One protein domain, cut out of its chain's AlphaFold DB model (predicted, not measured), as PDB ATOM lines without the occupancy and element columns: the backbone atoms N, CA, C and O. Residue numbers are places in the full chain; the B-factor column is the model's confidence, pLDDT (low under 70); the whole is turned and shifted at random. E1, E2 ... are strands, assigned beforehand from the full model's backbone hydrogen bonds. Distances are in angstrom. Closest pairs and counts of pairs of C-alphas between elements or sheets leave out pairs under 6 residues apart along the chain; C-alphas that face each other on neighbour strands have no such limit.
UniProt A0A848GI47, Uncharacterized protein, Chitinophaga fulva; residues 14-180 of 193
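What this domain is: This is residues 14 to 180 of the 193 residues of an uncharacterized protein of Chitinophaga fulva (UniProt A0A848GI47). The chain is wound in stacked turns, a solenoid of roughly triangular section with three walls of parallel strands. One wall holds E1, the second part of E3, E6, E9 and E12; the next holds E2, E4, E7, E10 and E13; the third holds the first part of E3, E5, E8, E11 and E14, and the bend of E3 joins the first and third walls into one branched sheet. A wide loop, residues 114 to 139, leaves the turns at the corner between E9 and E10. The printed part has 167 residues with no named helix and fourteen named strands, E1 to E14 in chain order; the class is all strand, though under half of the residues, 74, are in named elements. The whole is compact, with a radius of gyration of the C-alphas of 14.9 A and spans of 40 by 37 by 28 A.

Where its parts are: In the branched sheet, E3, residues 36 to 45, is the longest strand by residues and measures 18.6 A, from C-alpha 36 at (17.578, -35.105, 37.502). E1 is residues 21 to 25, from C-alpha 21 at (18.499, -44.542, 44.264). E5 is 58 to 62, E6 73 to 79 with 19.9 A, E8 95 to 99, E9 105 to 113 with 22.5 A, E11 145 to 149 and E12 160 to 164. E14, 176 to 179, ends at C-alpha 179 at (18.174, -47.756, 21.246). In the other sheet, E2 is 29 to 31, E4 50 to 53, E7 84 to 88, E10 140 to 143 and E13 171 to 173.

How they stand to each other: E3 bends by 104 degrees at residue 41, and its pairing is staggered. E1 is on one side of it, with N 21 and O 38 2.8 A apart, within hydrogen-bond range. E5, with N 37 and O 58 at 2.8 A, and E6, with N 43 and O 76 at 2.9 A, are on the other side. Further neighbours, all parallel, are E6 and E9, N 79 to O 111 2.8 A; E9 and E12, N 112 to O 162 2.8 A; E5 and E8, N 59 to O 96 2.8 A; E8 and E11, N 99 to O 148 2.8 A; and E11 and E14, N 147 to O 176 2.8 A. The second sheet runs E2, E4, E7, E10, E13, all parallel, with N 31 to O 52 2.8 A, N 53 to O 86 2.8 A, N 87 to O 141 2.8 A and N 142 to O 171 2.8 A. The two sheets form a sandwich, two sheets face to face: the facing parts are 9.5 A centre to centre, with their strands at 69 degrees.

The domain as a whole: The C-alphas of Ser 18 and Lys 120, the two farthest apart, are 43.4 A from each other. The printed part has no cut, and its one long link is E9 to E10, 26 residues. The mean pLDDT of the printed part is 89.4; residues 14 to 18, 66 to 71 and 121 to 124 are under 70.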
ATOM      1  N   ILE A  14       9.889 -38.372  49.520       64.56
ATOM      2  CA  ILE A  14      10.736 -37.667  48.553       64.56
ATOM      3  C   ILE A  14      12.157 -38.162  48.772       64.56
ATOM      4  O   ILE A  14      12.685 -38.056  49.879       64.56
ATOM      5  N   ILE A  15      12.783 -38.676  47.720       63.53
ATOM      6  CA  ILE A  15      14.191 -39.056  47.791       63.53
ATOM      7  C   ILE A  15      15.040 -37.769  47.751       63.53
ATOM      8  O   ILE A  15      14.784 -36.900  46.920       63.53
ATOM      9  N   PRO A  16      16.027 -37.581  48.642       61.44
ATOM     10  CA  PRO A  16      16.867 -36.388  48.626       61.44
ATOM     11  C   PRO A  16      17.588 -36.203  47.284       61.44
ATOM     12  O   PRO A  16      18.092 -37.158  46.701       61.44
ATOM     13  N   VAL A  17      17.716 -34.951  46.838       52.09
ATOM     14  CA  VAL A  17      18.329 -34.562  45.548       52.09
ATOM     15  C   VAL A  17      19.773 -35.070  45.381       52.09
ATOM     16  O   VAL A  17      20.251 -35.246  44.264       52.09
ATOM     17  N   SER A  18      20.480 -35.301  46.490       58.56
ATOM     18  CA  SER A  18      21.871 -35.768  46.515       58.56
ATOM     19  C   SER A  18      22.031 -37.288  46.508       58.56
ATOM     20  O   SER A  18      23.158 -37.758  46.354       58.56
ATOM     21  N   ASP A  19      20.954 -38.057  46.687       73.06
ATOM     22  CA  ASP A  19      21.048 -39.508  46.820       73.06
ATOM     23  C   ASP A  19      20.732 -40.239  45.516       73.06
ATOM     24  O   ASP A  19      19.687 -40.078  44.886       73.06
ATOM     25  N   THR A  20      21.666 -41.103  45.119       85.31
ATOM     26  CA  THR A  20      21.430 -42.088  44.065       85.31
ATOM     27  C   THR A  20      20.538 -43.197  44.611       85.31
ATOM     28  O   THR A  20      20.871 -43.829  45.616       85.31
ATOM     29  N   ILE A  21      19.437 -43.474  43.919       89.69
ATOM     30  CA  ILE A  21      18.499 -44.542  44.264       89.69
ATOM     31  C   ILE A  21      19.153 -45.888  43.964       89.69
ATOM     32  O   ILE A  21      19.674 -46.104  42.867       89.69
ATOM     33  N   ARG A  22      19.110 -46.816  44.923       89.69
ATOM     34  CA  ARG A  22      19.725 -48.139  44.779       89.69
ATOM     35  C   ARG A  22      18.781 -49.236  45.222       89.69
ATOM     36  O   ARG A  22      18.004 -49.050  46.150       89.69
ATOM     37  N   GLN A  23      18.936 -50.401  44.601       88.81
ATOM     38  CA  GLN A  23      18.337 -51.669  45.009       88.81
ATOM     39  C   GLN A  23      16.804 -51.677  45.046       88.81
ATOM     40  O   GLN A  23      16.200 -52.243  44.145       88.81
ATOM     41  N   VAL A  24      16.148 -51.112  46.062       93.62
ATOM     42  CA  VAL A  24      14.705 -51.291  46.282       93.62
ATOM     43  C   VAL A  24      14.027 -49.987  46.704       93.62
ATOM     44  O   VAL A  24      14.495 -49.302  47.606       93.62
ATOM     45  N   ILE A  25      12.879 -49.698  46.090       94.75
ATOM     46  CA  ILE A  25      11.893 -48.711  46.541       94.75
ATOM     47  C   ILE A  25      10.737 -49.497  47.175       94.75
ATOM     48  O   ILE A  25       9.968 -50.149  46.467       94.75
ATOM     49  N   ALA A  26      10.654 -49.490  48.507       94.50
ATOM     50  CA  ALA A  26       9.686 -50.285  49.281       94.50
ATOM     51  C   ALA A  26       8.533 -49.460  49.885       94.50
ATOM     52  O   ALA A  26       7.603 -50.028  50.461       94.50
ATOM     53  N   SER A  27       8.604 -48.134  49.769       94.44
ATOM     54  CA  SER A  27       7.591 -47.160  50.179       94.44
ATOM     55  C   SER A  27       7.169 -46.327  48.970       94.44
ATOM     56  O   SER A  27       7.903 -46.214  47.982       94.44
ATOM     57  N   ASN A  28       5.969 -45.744  49.022       96.50
ATOM     58  CA  ASN A  28       5.509 -44.898  47.927       96.50
ATOM     59  C   ASN A  28       6.457 -43.717  47.762       96.50
ATOM     60  O   ASN A  28       6.782 -43.042  48.736       96.50
ATOM     61  N   THR A  29       6.899 -43.475  46.537       95.56
ATOM     62  CA  THR A  29       7.974 -42.525  46.249       95.56
ATOM     63  C   THR A  29       7.570 -41.607  45.112       95.56
ATOM     64  O   THR A  29       6.973 -42.053  44.130       95.56
ATOM     65  N   LEU A  30       7.907 -40.325  45.243       95.00
ATOM     66  CA  LEU A  30       7.717 -39.316  44.207       95.00
ATOM     67  C   LEU A  30       9.064 -38.908  43.603       95.00
ATOM     68  O   LEU A  30       9.942 -38.430  44.316       95.00
ATOM     69  N   LEU A  31       9.191 -39.042  42.282       94.25
ATOM     70  CA  LEU A  31      10.275 -38.465  41.493       94.25
ATOM     71  C   LEU A  31       9.790 -37.164  40.851       94.25
ATOM     72  O   LEU A  31       8.965 -37.184  39.933       94.25
ATOM     73  N   THR A  32      10.286 -36.040  41.355       94.69
ATOM     74  CA  THR A  32       9.906 -34.693  40.920       94.69
ATOM     75  C   THR A  32      10.616 -34.260  39.638       94.69
ATOM     76  O   THR A  32      11.658 -34.802  39.272       94.69
ATOM     77  N   ALA A  33      10.071 -33.257  38.949       95.12
ATOM     78  CA  ALA A  33      10.633 -32.741  37.694       95.12
ATOM     79  C   ALA A  33      11.635 -31.581  37.859       95.12
ATOM     80  O   ALA A  33      12.189 -31.086  36.880       95.12
ATOM     81  N   ASN A  34      11.881 -31.125  39.089       92.38
ATOM     82  CA  ASN A  34      12.750 -29.981  39.385       92.38
ATOM     83  C   ASN A  34      14.257 -30.303  39.369       92.38
ATOM     84  O   ASN A  34      15.068 -29.379  39.414       92.38
ATOM     85  N   HIS A  35      14.645 -31.579  39.305       89.00
ATOM     86  CA  HIS A  35      16.039 -32.009  39.200       89.00
ATOM     87  C   HIS A  35      16.154 -33.377  38.501       89.00
ATOM     88  O   HIS A  35      15.163 -34.107  38.401       89.00
ATOM     89  N   PRO A  36      17.346 -33.756  38.001       91.88
ATOM     90  CA  PRO A  36      17.578 -35.105  37.502       91.88
ATOM     91  C   PRO A  36      17.697 -36.118  38.648       91.88
ATOM     92  O   PRO A  36      18.339 -35.851  39.664       91.88
ATOM     93  N   TRP A  37      17.127 -37.302  38.454       94.06
ATOM     94  CA  TRP A  37      17.271 -38.460  39.335       94.06
ATOM     95  C   TRP A  37      18.360 -39.390  38.826       94.06
ATOM     96  O   TRP A  37      18.532 -39.536  37.614       94.06
ATOM     97  N   TYR A  38      19.045 -40.064  39.745       92.56
ATOM     98  CA  TYR A  38      20.046 -41.072  39.415       92.56
ATOM     99  C   TYR A  38      19.691 -42.403  40.067       92.56
ATOM    100  O   TYR A  38      19.404 -42.461  41.262       92.56
ATOM    101  N   ILE A  39      19.724 -43.470  39.278       91.00
ATOM    102  CA  ILE A  39      19.527 -44.855  39.701       91.00
ATOM    103  C   ILE A  39      20.822 -45.623  39.451       91.00
ATOM    104  O   ILE A  39      21.395 -45.525  38.370       91.00
ATOM    105  N   ASP A  40      21.256 -46.416  40.423       89.88
ATOM    106  CA  ASP A  40      22.422 -47.293  40.309       89.88
ATOM    107  C   ASP A  40      21.987 -48.731  39.987       89.88
ATOM    108  O   ASP A  40      21.319 -49.397  40.786       89.88
ATOM    109  N   GLY A  41      22.358 -49.217  38.802       90.88
ATOM    110  CA  GLY A  41      22.042 -50.563  38.346       90.88
ATOM    111  C   GLY A  41      20.538 -50.818  38.246       90.88
ATOM    112  O   GLY A  41      19.807 -50.092  37.571       90.88
ATOM    113  N   TRP A  42      20.080 -51.916  38.852       92.44
ATOM    114  CA  TRP A  42      18.661 -52.270  38.894       92.44
ATOM    115  C   TRP A  42      18.021 -51.796  40.189       92.44
ATOM    116  O   TRP A  42      18.479 -52.158  41.274       92.44
ATOM    117  N   VAL A  43      16.918 -51.067  40.052       94.31
ATOM    118  CA  VAL A  43      16.035 -50.699  41.161       94.31
ATOM    119  C   VAL A  43      14.692 -51.395  40.999       94.31
ATOM    120  O   VAL A  43      14.099 -51.394  39.920       94.31
ATOM    121  N   TYR A  44      14.211 -51.981  42.090       95.81
ATOM    122  CA  TYR A  44      12.945 -52.697  42.157       95.81
ATOM    123  C   TYR A  44      11.946 -51.895  42.991       95.81
ATOM    124  O   TYR A  44      12.171 -51.668  44.177       95.81
ATOM    125  N   VAL A  45      10.829 -51.490  42.395       97.06
ATOM    126  CA  VAL A  45       9.665 -50.997  43.140       97.06
ATOM    127  C   VAL A  45       8.904 -52.219  43.628       97.06
ATOM    128  O   VAL A  45       8.460 -53.048  42.826       97.06
ATOM    129  N   ALA A  46       8.825 -52.372  44.942       95.50
ATOM    130  CA  ALA A  46       8.346 -53.576  45.606       95.50
ATOM    131  C   ALA A  46       7.445 -53.234  46.792       95.50
ATOM    132  O   ALA A  46       7.148 -52.071  47.037       95.50
ATOM    133  N   ASN A  47       6.998 -54.263  47.519       94.69
ATOM    134  CA  ASN A  47       6.156 -54.104  48.708       94.69
ATOM    135  C   ASN A  47       4.857 -53.322  48.428       94.69
ATOM    136  O   ASN A  47       4.449 -52.470  49.208       94.69
ATOM    137  N   GLU A  48       4.250 -53.581  47.263       94.88
ATOM    138  CA  GLU A  48       3.023 -52.909  46.804       94.88
ATOM    139  C   GLU A  48       3.133 -51.372  46.740       94.88
ATOM    140  O   GLU A  48       2.130 -50.663  46.682       94.88
ATOM    141  N   ALA A  49       4.361 -50.844  46.710       97.19
ATOM    142  CA  ALA A  49       4.613 -49.419  46.630       97.19
ATOM    143  C   ALA A  49       4.226 -48.841  45.265       97.19
ATOM    144  O   ALA A  49       4.314 -49.493  44.218       97.19
ATOM    145  N   THR A  50       3.867 -47.561  45.290       97.69
ATOM    146  CA  THR A  50       3.661 -46.736  44.105       97.69
ATOM    147  C   THR A  50       4.872 -45.849  43.851       97.69
ATOM    148  O   THR A  50       5.223 -45.011  44.682       97.69
ATOM    149  N   LEU A  51       5.469 -45.972  42.667       97.69
ATOM    150  CA  LEU A  51       6.413 -44.986  42.154       97.69
ATOM    151  C   LEU A  51       5.669 -43.976  41.283       97.69
ATOM    152  O   LEU A  51       5.192 -44.313  40.198       97.69
ATOM    153  N   ARG A  52       5.600 -42.728  41.736       97.69
ATOM    154  CA  ARG A  52       5.066 -41.613  40.956       97.69
ATOM    155  C   ARG A  52       6.212 -40.835  40.323       97.69
ATOM    156  O   ARG A  52       7.176 -40.504  41.003       97.69
ATOM    157  N   VAL A  53       6.091 -40.523  39.040       97.31
ATOM    158  CA  VAL A  53       7.072 -39.746  38.279       97.31
ATOM    159  C   VAL A  53       6.352 -38.560  37.653       97.31
ATOM    160  O   VAL A  53       5.397 -38.743  36.897       97.31
ATOM    161  N   GLU A  54       6.771 -37.347  38.005       97.31
ATOM    162  CA  GLU A  54       6.155 -36.123  37.493       97.31
ATOM    163  C   GLU A  54       6.427 -35.923  35.999       97.31
ATOM    164  O   GLU A  54       7.467 -36.325  35.472       97.31
ATOM    165  N   ALA A  55       5.500 -35.252  35.312       98.25
ATOM    166  CA  ALA A  55       5.700 -34.838  33.930       98.25
ATOM    167  C   ALA A  55       6.983 -34.004  33.791       98.25
ATOM    168  O   ALA A  55       7.242 -33.106  34.590       98.25
ATOM    169  N   GLY A  56       7.788 -34.291  32.767       97.75
ATOM    170  CA  GLY A  56       9.073 -33.626  32.539       97.75
ATOM    171  C   GLY A  56      10.228 -34.121  33.415       97.75
ATOM    172  O   GLY A  56      11.352 -33.658  33.224       97.75
ATOM    173  N   ALA A  57      10.000 -35.067  34.335       97.38
ATOM    174  CA  ALA A  57      11.079 -35.628  35.139       97.38
ATOM    175  C   ALA A  57      12.123 -36.352  34.276       97.38
ATOM    176  O   ALA A  57      11.813 -37.005  33.271       97.38
ATOM    177  N   VAL A  58      13.380 -36.247  34.711       96.56
ATOM    178  CA  VAL A  58      14.535 -36.881  34.073       96.56
ATOM    179  C   VAL A  58      15.119 -37.905  35.032       96.56
ATOM    180  O   VAL A  58      15.525 -37.559  36.137       96.56
ATOM    181  N   VAL A  59      15.190 -39.160  34.598       96.44
ATOM    182  CA  VAL A  59      15.761 -40.271  35.360       96.44
ATOM    183  C   VAL A  59      16.931 -40.854  34.580       96.44
ATOM    184  O   VAL A  59      16.758 -41.363  33.473       96.44
ATOM    185  N   ASN A  60      18.121 -40.789  35.163       94.00
ATOM    186  CA  ASN A  60      19.346 -41.348  34.610       94.00
ATOM    187  C   ASN A  60      19.685 -42.640  35.349       94.00
ATOM    188  O   ASN A  60      19.766 -42.675  36.573       94.00
ATOM    189  N   ILE A  61      19.869 -43.718  34.606       92.81
ATOM    190  CA  ILE A  61      20.201 -45.035  35.129       92.81
ATOM    191  C   ILE A  61      21.659 -45.294  34.781       92.81
ATOM    192  O   ILE A  61      22.004 -45.402  33.603       92.81
ATOM    193  N   LEU A  62      22.487 -45.404  35.813       90.44
ATOM    194  CA  LEU A  62      23.898 -45.752  35.744       90.44
ATOM    195  C   LEU A  62      24.000 -47.283  35.664       90.44
ATOM    196  O   LEU A  62      23.674 -47.965  36.638       90.44
ATOM    197  N   PRO A  63      24.383 -47.871  34.518       84.50
ATOM    198  CA  PRO A  63      24.481 -49.316  34.398       84.50
ATOM    199  C   PRO A  63      25.668 -49.812  35.215       84.50
ATOM    200  O   PRO A  63      26.816 -49.472  34.929       84.50
ATOM    201  N   THR A  64      25.399 -50.680  36.179       82.88
ATOM    202  CA  THR A  64      26.429 -51.245  37.054       82.88
ATOM    203  C   THR A  64      26.684 -52.695  36.669       82.88
ATOM    204  O   THR A  64      25.820 -53.364  36.097       82.88
ATOM    205  N   ALA A  65      27.893 -53.198  36.910       70.81
ATOM    206  CA  ALA A  65      28.211 -54.606  36.703       70.81
ATOM    207  C   ALA A  65      27.444 -55.443  37.737       70.81
ATOM    208  O   ALA A  65      27.839 -55.546  38.895       70.81
ATOM    209  N   VAL A  66      26.296 -55.990  37.335       60.16
ATOM    210  CA  VAL A  66      25.339 -56.561  38.297       60.16
ATOM    211  C   VAL A  66      25.731 -57.964  38.748       60.16
ATOM    212  O   VAL A  66      25.321 -58.373  39.823       60.16
ATOM    213  N   ASN A  67      26.530 -58.693  37.961       53.31
ATOM    214  CA  ASN A  67      26.956 -60.055  38.276       53.31
ATOM    215  C   ASN A  67      28.374 -60.328  37.763       53.31
ATOM    216  O   ASN A  67      28.688 -60.074  36.599       53.31
ATOM    217  N   LYS A  68      29.212 -60.916  38.626       48.38
ATOM    218  CA  LYS A  68      30.576 -61.360  38.288       48.38
ATOM    219  C   LYS A  68      30.602 -62.475  37.230       48.38
ATOM    220  O   LYS A  68      31.653 -62.687  36.640       48.38
ATOM    221  N   GLN A  69      29.487 -63.181  36.999       44.38
ATOM    222  CA  GLN A  69      29.424 -64.281  36.027       44.38
ATOM    223  C   GLN A  69      29.428 -63.815  34.561       44.38
ATOM    224  O   GLN A  69      30.088 -64.451  33.742       44.38
ATOM    225  N   ASP A  70      28.757 -62.702  34.239       53.91
ATOM    226  CA  ASP A  70      28.604 -62.249  32.844       53.91
ATOM    227  C   ASP A  70      29.438 -60.992  32.543       53.91
ATOM    228  O   ASP A  70      29.656 -60.666  31.380       53.91
ATOM    229  N   GLY A  71      29.859 -60.248  33.578       62.69
ATOM    230  CA  GLY A  71      30.682 -59.032  33.463       62.69
ATOM    231  C   GLY A  71      29.986 -57.808  32.847       62.69
ATOM    232  O   GLY A  71      30.569 -56.725  32.807       62.69
ATOM    233  N   ARG A  72      28.735 -57.951  32.392       77.75
ATOM    234  CA  ARG A  72      28.003 -56.903  31.671       77.75
ATOM    235  C   ARG A  72      27.412 -55.841  32.588       77.75
ATOM    236  O   ARG A  72      26.864 -56.132  33.656       77.75
ATOM    237  N   HIS A  73      27.422 -54.609  32.101       85.31
ATOM    238  CA  HIS A  73      26.851 -53.457  32.784       85.31
ATOM    239  C   HIS A  73      25.372 -53.343  32.429       85.31
ATOM    240  O   HIS A  73      25.018 -53.139  31.269       85.31
ATOM    241  N   SER A  74      24.493 -53.506  33.413       89.00
ATOM    242  CA  SER A  74      23.045 -53.440  33.202       89.00
ATOM    243  C   SER A  74      22.378 -52.596  34.270       89.00
ATOM    244  O   SER A  74      22.901 -52.415  35.368       89.00
ATOM    245  N   GLY A  75      21.204 -52.087  33.939       90.62
ATOM    246  CA  GLY A  75      20.430 -51.288  34.862       90.62
ATOM    247  C   GLY A  75      19.046 -51.015  34.324       90.62
ATOM    248  O   GLY A  75      18.774 -51.156  33.131       90.62
ATOM    249  N   GLY A  76      18.158 -50.652  35.224       93.69
ATOM    250  CA  GLY A  76      16.772 -50.472  34.878       93.69
ATOM    251  C   GLY A  76      15.901 -50.273  36.095       93.69
ATOM    252  O   GLY A  76      16.336 -50.409  37.239       93.69
ATOM    253  N   LEU A  77      14.642 -50.000  35.809       95.56
ATOM    254  CA  LEU A  77      13.592 -49.956  36.805       95.56
ATOM    255  C   LEU A  77      12.688 -51.170  36.606       95.56
ATOM    256  O   LEU A  77      12.258 -51.457  35.489       95.56
ATOM    257  N   VAL A  78      12.402 -51.882  37.689       96.38
ATOM    258  CA  VAL A  78      11.463 -53.001  37.702       96.38
ATOM    259  C   VAL A  78      10.306 -52.654  38.618       96.38
ATOM    260  O   VAL A  78      10.492 -52.488  39.819       96.38
ATOM    261  N   ILE A  79       9.102 -52.607  38.071       97.56
ATOM    262  CA  ILE A  79       7.867 -52.586  38.848       97.56
ATOM    263  C   ILE A  79       7.493 -54.040  39.095       97.56
ATOM    264  O   ILE A  79       7.123 -54.759  38.166       97.56
ATOM    265  N   THR A  80       7.711 -54.510  40.321       96.12
ATOM    266  CA  THR A  80       7.479 -55.914  40.676       96.12
ATOM    267  C   THR A  80       5.988 -56.210  40.824       96.12
ATOM    268  O   THR A  80       5.169 -55.306  40.981       96.12
ATOM    269  N   ARG A  81       5.623 -57.498  40.800       94.81
ATOM    270  CA  ARG A  81       4.225 -57.924  40.905       94.81
ATOM    271  C   ARG A  81       3.544 -57.361  42.151       94.81
ATOM    272  O   ARG A  81       3.851 -57.768  43.267       94.81
ATOM    273  N   GLY A  82       2.536 -56.515  41.935       94.31
ATOM    274  CA  GLY A  82       1.772 -55.846  42.989       94.31
ATOM    275  C   GLY A  82       2.197 -54.413  43.283       94.31
ATOM    276  O   GLY A  82       1.422 -53.698  43.901       94.31
ATOM    277  N   ALA A  83       3.380 -53.993  42.834       97.75
ATOM    278  CA  ALA A  83       3.762 -52.588  42.822       97.75
ATOM    279  C   ALA A  83       3.109 -51.856  41.641       97.75
ATOM    280  O   ALA A  83       2.581 -52.477  40.714       97.75
ATOM    281  N   TYR A  84       3.170 -50.528  41.680       97.69
ATOM    282  CA  TYR A  84       2.506 -49.665  40.711       97.69
ATOM    283  C   TYR A  84       3.426 -48.536  40.241       97.69
ATOM    284  O   TYR A  84       4.203 -47.987  41.024       97.69
ATOM    285  N   ILE A  85       3.322 -48.153  38.966       98.31
ATOM    286  CA  ILE A  85       3.967 -46.944  38.434       98.31
ATOM    287  C   ILE A  85       2.933 -45.945  37.924       98.31
ATOM    288  O   ILE A  85       2.045 -46.286  37.149       98.31
ATOM    289  N   LEU A  86       3.083 -44.688  38.330       98.31
ATOM    290  CA  LEU A  86       2.297 -43.564  37.840       98.31
ATOM    291  C   LEU A  86       3.233 -42.547  37.185       98.31
ATOM    292  O   LEU A  86       3.782 -41.676  37.858       98.31
ATOM    293  N   ALA A  87       3.436 -42.689  35.879       98.00
ATOM    294  CA  ALA A  87       4.315 -41.859  35.065       98.00
ATOM    295  C   ALA A  87       3.491 -41.148  33.983       98.00
ATOM    296  O   ALA A  87       3.347 -41.630  32.861       98.00
ATOM    297  N   GLU A  88       2.923 -39.997  34.336       95.75
ATOM    298  CA  GLU A  88       2.018 -39.236  33.471       95.75
ATOM    299  C   GLU A  88       2.731 -38.032  32.856       95.75
ATOM    300  O   GLU A  88       2.510 -36.886  33.246       95.75
ATOM    301  N   GLY A  89       3.614 -38.295  31.890       97.31
ATOM    302  CA  GLY A  89       4.181 -37.243  31.055       97.31
ATOM    303  C   GLY A  89       3.122 -36.597  30.164       97.31
ATOM    304  O   GLY A  89       2.024 -37.124  29.973       97.31
ATOM    305  N   THR A  90       3.481 -35.476  29.548       97.94
ATOM    306  CA  THR A  90       2.644 -34.803  28.546       97.94
ATOM    307  C   THR A  90       3.410 -34.622  27.240       97.94
ATOM    308  O   THR A  90       4.630 -34.764  27.197       97.94
ATOM    309  N   THR A  91       2.717 -34.258  26.159       96.69
ATOM    310  CA  THR A  91       3.367 -33.923  24.880       96.69
ATOM    311  C   THR A  91       4.414 -32.814  25.024       96.69
ATOM    312  O   THR A  91       5.432 -32.840  24.338       96.69
ATOM    313  N   THR A  92       4.174 -31.837  25.905       97.44
ATOM    314  CA  THR A  92       5.085 -30.704  26.132       97.44
ATOM    315  C   THR A  92       6.164 -31.010  27.166       97.44
ATOM    316  O   THR A  92       7.255 -30.453  27.083       97.44
ATOM    317  N   LEU A  93       5.877 -31.899  28.118       97.75
ATOM    318  CA  LEU A  93       6.773 -32.311  29.194       97.75
ATOM    319  C   LEU A  93       6.828 -33.847  29.262       97.75
ATOM    320  O   LEU A  93       6.283 -34.452  30.196       97.75
ATOM    321  N   PRO A  94       7.455 -34.507  28.269       98.06
ATOM    322  CA  PRO A  94       7.607 -35.952  28.296       98.06
ATOM    323  C   PRO A  94       8.538 -36.359  29.439       98.06
ATOM    324  O   PRO A  94       9.515 -35.668  29.740       98.06
ATOM    325  N   ILE A  95       8.264 -37.506  30.057       98.62
ATOM    326  CA  ILE A  95       9.177 -38.109  31.036       98.62
ATOM    327  C   ILE A  95      10.344 -38.721  30.268       98.62
ATOM    328  O   ILE A  95      10.138 -39.406  29.262       98.62
ATOM    329  N   ARG A  96      11.576 -38.510  30.737       98.12
ATOM    330  CA  ARG A  96      12.774 -39.091  30.121       98.12
ATOM    331  C   ARG A  96      13.439 -40.067  31.072       98.12
ATOM    332  O   ARG A  96      13.923 -39.669  32.125       98.12
ATOM    333  N   ILE A  97      13.527 -41.326  30.656       97.69
ATOM    334  CA  ILE A  97      14.350 -42.335  31.321       97.69
ATOM    335  C   ILE A  97      15.510 -42.665  30.387       97.69
ATOM    336  O   ILE A  97      15.301 -43.120  29.263       97.69
ATOM    337  N   THR A  98      16.733 -42.440  30.849       96.00
ATOM    338  CA  THR A  98      17.951 -42.713  30.087       96.00
ATOM    339  C   THR A  98      18.786 -43.726  30.837       96.00
ATOM    340  O   THR A  98      19.246 -43.453  31.937       96.00
ATOM    341  N   VAL A  99      19.028 -44.880  30.231       92.69
ATOM    342  CA  VAL A  99      20.103 -45.773  30.652       92.69
ATOM    343  C   VAL A  99      21.381 -45.324  29.960       92.69
ATOM    344  O   VAL A  99      21.438 -45.298  28.727       92.69
ATOM    345  N   GLU A 100      22.398 -44.965  30.742       89.25
ATOM    346  CA  GLU A 100      23.660 -44.483  30.192       89.25
ATOM    347  C   GLU A 100      24.375 -45.556  29.359       89.25
ATOM    348  O   GLU A 100      24.104 -46.760  29.429       89.25
ATOM    349  N   LYS A 101      25.297 -45.108  28.507       84.81
ATOM    350  CA  LYS A 101      26.088 -46.010  27.676       84.81
ATOM    351  C   LYS A 101      27.146 -46.700  28.530       84.81
ATOM    352  O   LYS A 101      27.885 -46.042  29.251       84.81
ATOM    353  N   ALA A 102      27.285 -48.010  28.355       79.81
ATOM    354  CA  ALA A 102      28.328 -48.798  28.994       79.81
ATOM    355  C   ALA A 102      29.213 -49.521  27.956       79.81
ATOM    356  O   ALA A 102      28.742 -49.804  26.850       79.81
ATOM    357  N   PRO A 103      30.487 -49.820  28.284       73.88
ATOM    358  CA  PRO A 103      31.429 -50.481  27.374       73.88
ATOM    359  C   PRO A 103      31.048 -51.929  27.015       73.88
ATOM    360  O   PRO A 103      31.399 -52.386  25.932       73.88
ATOM    361  N   ASP A 104      30.287 -52.618  27.870       80.94
ATOM    362  CA  ASP A 104      29.694 -53.934  27.590       80.94
ATOM    363  C   ASP A 104      28.238 -53.953  28.090       80.94
ATOM    364  O   ASP A 104      27.983 -54.279  29.260       80.94
ATOM    365  N   PRO A 105      27.279 -53.489  27.265       84.38
ATOM    366  CA  PRO A 105      25.905 -53.310  27.701       84.38
ATOM    367  C   PRO A 105      25.210 -54.661  27.898       84.38
ATOM    368  O   PRO A 105      25.069 -55.480  26.986       84.38
ATOM    369  N   GLY A 106      24.730 -54.875  29.118       88.12
ATOM    370  CA  GLY A 106      23.760 -55.905  29.456       88.12
ATOM    371  C   GLY A 106      22.321 -55.423  29.233       88.12
ATOM    372  O   GLY A 106      22.093 -54.271  28.856       88.12
ATOM    373  N   PRO A 107      21.323 -56.300  29.449       89.31
ATOM    374  CA  PRO A 107      19.919 -55.939  29.276       89.31
ATOM    375  C   PRO A 107      19.556 -54.752  30.163       89.31
ATOM    376  O   PRO A 107      19.944 -54.732  31.327       89.31
ATOM    377  N   SER A 108      18.827 -53.771  29.637       90.69
ATOM    378  CA  SER A 108      18.522 -52.550  30.385       90.69
ATOM    379  C   SER A 108      17.206 -51.901  29.981       90.69
ATOM    380  O   SER A 108      16.801 -51.992  28.825       90.69
ATOM    381  N   GLY A 109      16.532 -51.233  30.913       93.50
ATOM    382  CA  GLY A 109      15.312 -50.483  30.610       93.50
ATOM    383  C   GLY A 109      14.245 -50.566  31.696       93.50
ATOM    384  O   GLY A 109      14.567 -50.568  32.882       93.50
ATOM    385  N   LEU A 110      12.977 -50.594  31.286       95.81
ATOM    386  CA  LEU A 110      11.818 -50.558  32.178       95.81
ATOM    387  C   LEU A 110      11.048 -51.876  32.090       95.81
ATOM    388  O   LEU A 110      10.618 -52.278  31.010       95.81
ATOM    389  N   LEU A 111      10.872 -52.546  33.224       95.38
ATOM    390  CA  LEU A 111      10.135 -53.800  33.332       95.38
ATOM    391  C   LEU A 111       8.900 -53.585  34.199       95.38
ATOM    392  O   LEU A 111       9.022 -53.113  35.325       95.38
ATOM    393  N   ILE A 112       7.734 -53.980  33.699       96.19
ATOM    394  CA  ILE A 112       6.472 -53.961  34.438       96.19
ATOM    395  C   ILE A 112       5.982 -55.396  34.587       96.19
ATOM    396  O   ILE A 112       5.700 -56.070  33.594       96.19
ATOM    397  N   LEU A 113       5.903 -55.864  35.828       95.38
ATOM    398  CA  LEU A 113       5.485 -57.214  36.174       95.38
ATOM    399  C   LEU A 113       4.132 -57.141  36.880       95.38
ATOM    400  O   LEU A 113       4.042 -56.637  37.993       95.38
ATOM    401  N   GLY A 114       3.083 -57.643  36.238       95.38
ATOM    402  CA  GLY A 114       1.716 -57.593  36.752       95.38
ATOM    403  C   GLY A 114       1.176 -58.938  37.235       95.38
ATOM    404  O   GLY A 114       1.901 -59.934  37.338       95.38
ATOM    405  N   ARG A 115      -0.121 -58.957  37.554       95.69
ATOM    406  CA  ARG A 115      -0.883 -60.098  38.105       95.69
ATOM    407  C   ARG A 115      -1.823 -60.772  37.090       95.69
ATOM    408  O   ARG A 115      -2.569 -61.680  37.464       95.69
ATOM    409  N   ALA A 116      -1.794 -60.373  35.821       96.00
ATOM    410  CA  ALA A 116      -2.647 -60.937  34.780       96.00
ATOM    411  C   ALA A 116      -2.172 -62.313  34.280       96.00
ATOM    412  O   ALA A 116      -0.980 -62.621  34.346       96.00
ATOM    413  N   PRO A 117      -3.077 -63.166  33.768       93.19
ATOM    414  CA  PRO A 117      -2.705 -64.469  33.228       93.19
ATOM    415  C   PRO A 117      -1.672 -64.365  32.103       93.19
ATOM    416  O   PRO A 117      -1.823 -63.585  31.165       93.19
ATOM    417  N   VAL A 118      -0.634 -65.200  32.169       88.56
ATOM    418  CA  VAL A 118       0.408 -65.300  31.138       88.56
ATOM    419  C   VAL A 118       0.375 -66.666  30.466       88.56
ATOM    420  O   VAL A 118       0.103 -67.687  31.098       88.56
ATOM    421  N   LYS A 119       0.663 -66.699  29.161       80.31
ATOM    422  CA  LYS A 119       0.806 -67.962  28.428       80.31
ATOM    423  C   LYS A 119       2.036 -68.720  28.937       80.31
ATOM    424  O   LYS A 119       3.057 -68.120  29.269       80.31
ATOM    425  N   LYS A 120       1.945 -70.053  28.975       71.06
ATOM    426  CA  LYS A 120       3.073 -70.924  29.339       71.06
ATOM    427  C   LYS A 120       4.244 -70.720  28.365       71.06
ATOM    428  O   LYS A 120       4.018 -70.542  27.171       71.06
ATOM    429  N   GLY A 121       5.474 -70.790  28.877       64.44
ATOM    430  CA  GLY A 121       6.701 -70.758  28.067       64.44
ATOM    431  C   GLY A 121       7.466 -69.430  28.058       64.44
ATOM    432  O   GLY A 121       8.434 -69.314  27.313       64.44
ATOM    433  N   TYR A 122       7.070 -68.441  28.866       66.69
ATOM    434  CA  TYR A 122       7.880 -67.237  29.059       66.69
ATOM    435  C   TYR A 122       8.896 -67.444  30.189       66.69
ATOM    436  O   TYR A 122       8.509 -67.733  31.322       66.69
ATOM    437  N   THR A 123      10.187 -67.296  29.890       65.38
ATOM    438  CA  THR A 123      11.252 -67.390  30.896       65.38
ATOM    439  C   THR A 123      11.337 -66.083  31.688       65.38
ATOM    440  O   THR A 123      11.458 -65.023  31.068       65.38
ATOM    441  N   PRO A 124      11.291 -66.116  33.032       63.84
ATOM    442  CA  PRO A 124      11.471 -64.922  33.845       63.84
ATOM    443  C   PRO A 124      12.810 -64.250  33.560       63.84
ATOM    444  O   PRO A 124      13.856 -64.895  33.481       63.84
ATOM    445  N   PHE A 125      12.784 -62.925  33.449       71.88
ATOM    446  CA  PHE A 125      14.003 -62.147  33.580       71.88
ATOM    447  C   PHE A 125      14.445 -62.220  35.047       71.88
ATOM    448  O   PHE A 125      13.701 -61.781  35.920       71.88
ATOM    449  N   ARG A 126      15.632 -62.783  35.316       72.94
ATOM    450  CA  ARG A 126      16.265 -62.828  36.654       72.94
ATOM    451  C   ARG A 126      15.387 -63.413  37.775       72.94
ATOM    452  O   ARG A 126      15.356 -62.859  38.868       72.94
ATOM    453  N   ASP A 127      14.647 -64.484  37.494       79.06
ATOM    454  CA  ASP A 127      13.765 -65.158  38.468       79.06
ATOM    455  C   ASP A 127      12.688 -64.254  39.099       79.06
ATOM    456  O   ASP A 127      12.101 -64.567  40.136       79.06
ATOM    457  N   LEU A 128      12.381 -63.126  38.453       86.69
ATOM    458  CA  LEU A 128      11.339 -62.223  38.914       86.69
ATOM    459  C   LEU A 128       9.961 -62.852  38.717       86.69
ATOM    460  O   LEU A 128       9.652 -63.427  37.673       86.69
ATOM    461  N   THR A 129       9.107 -62.700  39.726       89.94
ATOM    462  CA  THR A 129       7.743 -63.226  39.688       89.94
ATOM    463  C   THR A 129       6.817 -62.283  38.923       89.94
ATOM    464  O   THR A 129       6.773 -61.087  39.198       89.94
ATOM    465  N   PHE A 130       6.026 -62.838  38.008       91.94
ATOM    466  CA  PHE A 130       4.988 -62.138  37.254       91.94
ATOM    467  C   PHE A 130       3.816 -63.081  36.972       91.94
ATOM    468  O   PHE A 130       3.916 -64.299  37.124       91.94
ATOM    469  N   GLY A 131       2.698 -62.504  36.552       91.38
ATOM    470  CA  GLY A 131       1.480 -63.219  36.217       91.38
ATOM    471  C   GLY A 131       0.634 -63.632  37.426       91.38
ATOM    472  O   GLY A 131       1.036 -63.506  38.589       91.38
ATOM    473  N   GLY A 132      -0.571 -64.113  37.134       92.25
ATOM    474  CA  GLY A 132      -1.577 -64.494  38.123       92.25
ATOM    475  C   GLY A 132      -2.922 -64.804  37.471       92.25
ATOM    476  O   GLY A 132      -2.974 -65.288  36.342       92.25
ATOM    477  N   ASN A 133      -4.014 -64.546  38.186       95.00
ATOM    478  CA  ASN A 133      -5.387 -64.800  37.739       95.00
ATOM    479  C   ASN A 133      -6.210 -63.515  37.523       95.00
ATOM    480  O   ASN A 133      -7.393 -63.605  37.200       95.00
ATOM    481  N   LEU A 134      -5.610 -62.330  37.682       95.25
ATOM    482  CA  LEU A 134      -6.318 -61.053  37.609       95.25
ATOM    483  C   LEU A 134      -6.163 -60.425  36.219       95.25
ATOM    484  O   LEU A 134      -5.267 -59.622  35.991       95.25
ATOM    485  N   ALA A 135      -7.030 -60.793  35.272       95.31
ATOM    486  CA  ALA A 135      -6.972 -60.270  33.898       95.31
ATOM    487  C   ALA A 135      -7.060 -58.731  33.825       95.31
ATOM    488  O   ALA A 135      -6.433 -58.114  32.969       95.31
ATOM    489  N   GLU A 136      -7.777 -58.130  34.775       96.56
ATOM    490  CA  GLU A 136      -7.999 -56.687  34.903       96.56
ATOM    491  C   GLU A 136      -6.934 -55.974  35.757       96.56
ATOM    492  O   GLU A 136      -7.184 -54.881  36.264       96.56
ATOM    493  N   ASP A 137      -5.768 -56.589  35.975       96.12
ATOM    494  CA  ASP A 137      -4.682 -55.982  36.750       96.12
ATOM    495  C   ASP A 137      -4.263 -54.622  36.165       96.12
ATOM    496  O   ASP A 137      -4.133 -54.455  34.949       96.12
ATOM    497  N   SER A 138      -4.029 -53.651  37.045       94.88
ATOM    498  CA  SER A 138      -3.447 -52.363  36.678       94.88
ATOM    499  C   SER A 138      -2.090 -52.261  37.353       94.88
ATOM    500  O   SER A 138      -2.007 -52.016  38.552       94.88
ATOM    501  N   SER A 139      -1.027 -52.493  36.586       94.88
ATOM    502  CA  SER A 139       0.351 -52.415  37.084       94.88
ATOM    503  C   SER A 139       0.955 -51.013  36.902       94.88
ATOM    504  O   SER A 139       2.088 -50.759  37.314       94.88
ATOM    505  N   GLY A 140       0.220 -50.097  36.264       96.56
ATOM    506  CA  GLY A 140       0.639 -48.712  36.105       96.56
ATOM    507  C   GLY A 140      -0.071 -47.935  35.000       96.56
ATOM    508  O   GLY A 140      -0.804 -48.485  34.173       96.56
ATOM    509  N   VAL A 141       0.225 -46.639  34.976       98.25
ATOM    510  CA  VAL A 141      -0.096 -45.699  33.900       98.25
ATOM    511  C   VAL A 141       1.208 -45.062  33.443       98.25
ATOM    512  O   VAL A 141       1.912 -44.437  34.237       98.25
ATOM    513  N   ILE A 142       1.529 -45.228  32.163       98.25
ATOM    514  CA  ILE A 142       2.726 -44.674  31.533       98.25
ATOM    515  C   ILE A 142       2.296 -43.909  30.286       98.25
ATOM    516  O   ILE A 142       1.811 -44.503  29.320       98.25
ATOM    517  N   ARG A 143       2.491 -42.591  30.305       98.31
ATOM    518  CA  ARG A 143       2.149 -41.681  29.209       98.31
ATOM    519  C   ARG A 143       3.331 -40.799  28.844       98.31
ATOM    520  O   ARG A 143       4.023 -40.312  29.734       98.31
ATOM    521  N   HIS A 144       3.534 -40.574  27.544       98.31
ATOM    522  CA  HIS A 144       4.568 -39.671  27.014       98.31
ATOM    523  C   HIS A 144       5.955 -39.934  27.622       98.31
ATOM    524  O   HIS A 144       6.627 -39.033  28.127       98.31
ATOM    525  N   LEU A 145       6.363 -41.204  27.603       98.44
ATOM    526  CA  LEU A 145       7.649 -41.655  28.125       98.44
ATOM    527  C   LEU A 145       8.647 -41.825  26.982       98.44
ATOM    528  O   LEU A 145       8.401 -42.579  26.043       98.44
ATOM    529  N   HIS A 146       9.809 -41.189  27.098       98.25
ATOM    530  CA  HIS A 146      10.957 -41.425  26.232       98.25
ATOM    531  C   HIS A 146      11.987 -42.275  26.981       98.25
ATOM    532  O   HIS A 146      12.623 -41.809  27.927       98.25
ATOM    533  N   LEU A 147      12.150 -43.524  26.548       97.69
ATOM    534  CA  LEU A 147      13.116 -44.466  27.099       97.69
ATOM    535  C   LEU A 147      14.318 -44.598  26.163       97.69
ATOM    536  O   LEU A 147      14.202 -45.158  25.074       97.69
ATOM    537  N   HIS A 148      15.484 -44.144  26.608       96.06
ATOM    538  CA  HIS A 148      16.756 -44.319  25.911       96.06
ATOM    539  C   HIS A 148      17.554 -45.435  26.583       96.06
ATOM    540  O   HIS A 148      17.719 -45.413  27.801       96.06
ATOM    541  N   TYR A 149      18.037 -46.420  25.826       93.44
ATOM    542  CA  TYR A 149      18.737 -47.569  26.410       93.44
ATOM    543  C   TYR A 149      19.789 -48.168  25.481       93.44
ATOM    544  O   TYR A 149      19.675 -48.074  24.263       93.44
ATOM    545  N   SER A 150      20.800 -48.828  26.048       88.50
ATOM    546  CA  SER A 150      21.794 -49.578  25.268       88.50
ATOM    547  C   SER A 150      21.367 -51.048  25.156       88.50
ATOM    548  O   SER A 150      21.298 -51.728  26.182       88.50
ATOM    549  N   PRO A 151      21.060 -51.570  23.953       87.12
ATOM    550  CA  PRO A 151      20.630 -52.952  23.803       87.12
ATOM    551  C   PRO A 151      21.789 -53.929  24.029       87.12
ATOM    552  O   PRO A 151      22.878 -53.773  23.481       87.12
ATOM    553  N   ALA A 152      21.524 -54.996  24.772       88.44
ATOM    554  CA  ALA A 152      22.443 -56.110  24.947       88.44
ATOM    555  C   ALA A 152      22.569 -56.958  23.674       88.44
ATOM    556  O   ALA A 152      21.646 -57.049  22.852       88.44
ATOM    557  N   ALA A 153      23.690 -57.662  23.539       83.69
ATOM    558  CA  ALA A 153      23.851 -58.727  22.553       83.69
ATOM    559  C   ALA A 153      23.270 -60.064  23.058       83.69
ATOM    560  O   ALA A 153      23.315 -60.358  24.254       83.69
ATOM    561  N   GLY A 154      22.783 -60.903  22.138       81.25
ATOM    562  CA  GLY A 154      22.276 -62.249  22.434       81.25
ATOM    563  C   GLY A 154      20.770 -62.418  22.216       81.25
ATOM    564  O   GLY A 154      20.133 -61.617  21.530       81.25
ATOM    565  N   LYS A 155      20.214 -63.503  22.769       79.62
ATOM    566  CA  LYS A 155      18.781 -63.846  22.717       79.62
ATOM    567  C   LYS A 155      18.087 -63.461  24.030       79.62
ATOM    568  O   LYS A 155      18.744 -63.339  25.057       79.62
ATOM    569  N   GLY A 156      16.761 -63.321  24.001       82.56
ATOM    570  CA  GLY A 156      15.952 -62.959  25.173       82.56
ATOM    571  C   GLY A 156      15.726 -61.452  25.299       82.56
ATOM    572  O   GLY A 156      15.750 -60.733  24.300       82.56
ATOM    573  N   PHE A 157      15.480 -60.973  26.521       86.81
ATOM    574  CA  PHE A 157      15.325 -59.542  26.776       86.81
ATOM    575  C   PHE A 157      16.671 -58.830  26.610       86.81
ATOM    576  O   PHE A 157      17.616 -59.075  27.354       86.81
ATOM    577  N   ARG A 158      16.750 -57.953  25.609       87.62
ATOM    578  CA  ARG A 158      17.964 -57.197  25.265       87.62
ATOM    579  C   ARG A 158      17.930 -55.769  25.793       87.62
ATOM    580  O   ARG A 158      18.958 -55.109  25.817       87.62
ATOM    581  N   GLY A 159      16.767 -55.302  26.224       90.38
ATOM    582  CA  GLY A 159      16.553 -53.963  26.739       90.38
ATOM    583  C   GLY A 159      15.347 -53.276  26.110       90.38
ATOM    584  O   GLY A 159      14.781 -53.769  25.132       90.38
ATOM    585  N   GLY A 160      14.981 -52.132  26.677       93.88
ATOM    586  CA  GLY A 160      13.802 -51.357  26.319       93.88
ATOM    587  C   GLY A 160      12.687 -51.540  27.341       93.88
ATOM    588  O   GLY A 160      12.946 -51.694  28.535       93.88
ATOM    589  N   LEU A 161      11.444 -51.493  26.872       94.88
ATOM    590  CA  LEU A 161      10.263 -51.687  27.705       94.88
ATOM    591  C   LEU A 161       9.795 -53.144  27.621       94.88
ATOM    592  O   LEU A 161       9.633 -53.684  26.527       94.88
ATOM    593  N   LEU A 162       9.552 -53.766  28.772       93.31
ATOM    594  CA  LEU A 162       9.005 -55.115  28.872       93.31
ATOM    595  C   LEU A 162       7.804 -55.137  29.818       93.31
ATOM    596  O   LEU A 162       7.925 -54.767  30.982       93.31
ATOM    597  N   LEU A 163       6.657 -55.610  29.326       93.25
ATOM    598  CA  LEU A 163       5.445 -55.821  30.117       93.25
ATOM    599  C   LEU A 163       5.162 -57.318  30.202       93.25
ATOM    600  O   LEU A 163       4.998 -57.976  29.174       93.25
ATOM    601  N   LEU A 164       5.075 -57.850  31.417       92.75
ATOM    602  CA  LEU A 164       4.753 -59.253  31.670       92.75
ATOM    603  C   LEU A 164       3.620 -59.362  32.671       92.75
ATOM    604  O   LEU A 164       3.724 -58.870  33.788       92.75
ATOM    605  N   GLY A 165       2.538 -60.032  32.280       92.31
ATOM    606  CA  GLY A 165       1.361 -60.159  33.138       92.31
ATOM    607  C   GLY A 165       0.706 -58.817  33.473       92.31
ATOM    608  O   GLY A 165       0.001 -58.744  34.469       92.31
ATOM    609  N   ALA A 166       0.935 -57.764  32.685       94.19
ATOM    610  CA  ALA A 166       0.175 -56.524  32.792       94.19
ATOM    611  C   ALA A 166      -1.266 -56.776  32.322       94.19
ATOM    612  O   ALA A 166      -1.474 -57.340  31.244       94.19
ATOM    613  N   GLY A 167      -2.247 -56.419  33.149       94.25
ATOM    614  CA  GLY A 167      -3.662 -56.612  32.835       94.25
ATOM    615  C   GLY A 167      -4.241 -55.514  31.950       94.25
ATOM    616  O   GLY A 167      -3.581 -54.521  31.635       94.25
ATOM    617  N   SER A 168      -5.504 -55.689  31.565       95.88
ATOM    618  CA  SER A 168      -6.243 -54.797  30.653       95.88
ATOM    619  C   SER A 168      -6.393 -53.357  31.161       95.88
ATOM    620  O   SER A 168      -6.649 -52.456  30.364       95.88
ATOM    621  N   LYS A 169      -6.206 -53.118  32.465       96.75
ATOM    622  CA  LYS A 169      -6.251 -51.786  33.087       96.75
ATOM    623  C   LYS A 169      -4.879 -51.126  33.220       96.75
ATOM    624  O   LYS A 169      -4.779 -50.051  33.810       96.75
ATOM    625  N   THR A 170      -3.817 -51.755  32.723       97.56
ATOM    626  CA  THR A 170      -2.500 -51.117  32.617       97.56
ATOM    627  C   THR A 170      -2.489 -50.224  31.383       97.56
ATOM    628  O   THR A 170      -2.768 -50.689  30.280       97.56
ATOM    629  N   ILE A 171      -2.168 -48.944  31.560       97.81
ATOM    630  CA  ILE A 171      -2.205 -47.957  30.476       97.81
ATOM    631  C   ILE A 171      -0.781 -47.667  30.014       97.81
ATOM    632  O   ILE A 171       0.067 -47.247  30.800       97.81
ATOM    633  N   THR A 172      -0.538 -47.844  28.719       96.56
ATOM    634  CA  THR A 172       0.709 -47.455  28.055       96.56
ATOM    635  C   THR A 172       0.393 -46.679  26.789       96.56
ATOM    636  O   THR A 172      -0.099 -47.254  25.819       96.56
ATOM    637  N   GLU A 173       0.682 -45.382  26.781       97.25
ATOM    638  CA  GLU A 173       0.354 -44.483  25.673       97.25
ATOM    639  C   GLU A 173       1.550 -43.585  25.343       97.25
ATOM    640  O   GLU A 173       2.262 -43.117  26.231       97.25
ATOM    641  N   ALA A 174       1.776 -43.327  24.053       96.81
ATOM    642  CA  ALA A 174       2.845 -42.441  23.581       96.81
ATOM    643  C   ALA A 174       4.234 -42.764  24.182       96.81
ATOM    644  O   ALA A 174       4.973 -41.870  24.597       96.81
ATOM    645  N   ILE A 175       4.588 -44.053  24.244       97.44
ATOM    646  CA  ILE A 175       5.915 -44.494  24.684       97.44
ATOM    647  C   ILE A 175       6.843 -44.576  23.475       97.44
ATOM    648  O   ILE A 175       6.567 -45.287  22.511       97.44
ATOM    649  N   VAL A 176       7.973 -43.881  23.557       96.88
ATOM    650  CA  VAL A 176       9.031 -43.905  22.550       96.88
ATOM    651  C   VAL A 176      10.250 -44.596  23.143       96.88
ATOM    652  O   VAL A 176      10.814 -44.136  24.134       96.88
ATOM    653  N   THR A 177      10.684 -45.695  22.531       95.31
ATOM    654  CA  THR A 177      11.922 -46.388  22.906       95.31
ATOM    655  C   THR A 177      13.013 -46.108  21.881       95.31
ATOM    656  O   THR A 177      12.837 -46.400  20.697       95.31
ATOM    657  N   HIS A 178      14.152 -45.586  22.325       94.12
ATOM    658  CA  HIS A 178      15.296 -45.265  21.483       94.12
ATOM    659  C   HIS A 178      16.527 -46.075  21.904       94.12
ATOM    660  O   HIS A 178      17.089 -45.877  22.983       94.12
ATOM    661  N   ALA A 179      16.956 -46.988  21.035       89.81
ATOM    662  CA  ALA A 179      18.174 -47.756  21.246       89.81
ATOM    663  C   ALA A 179      19.408 -46.894  20.937       89.81
ATOM    664  O   ALA A 179      19.564 -46.384  19.827       89.81
ATOM    665  N   LEU A 180      20.298 -46.758  21.915       85.25
ATOM    666  CA  LEU A 180      21.564 -46.058  21.776       85.25
ATOM    667  C   LEU A 180      22.567 -46.913  20.980       85.25
ATOM    668  O   LEU A 180      22.591 -48.139  21.131       85.25
TER     669      LEU A 180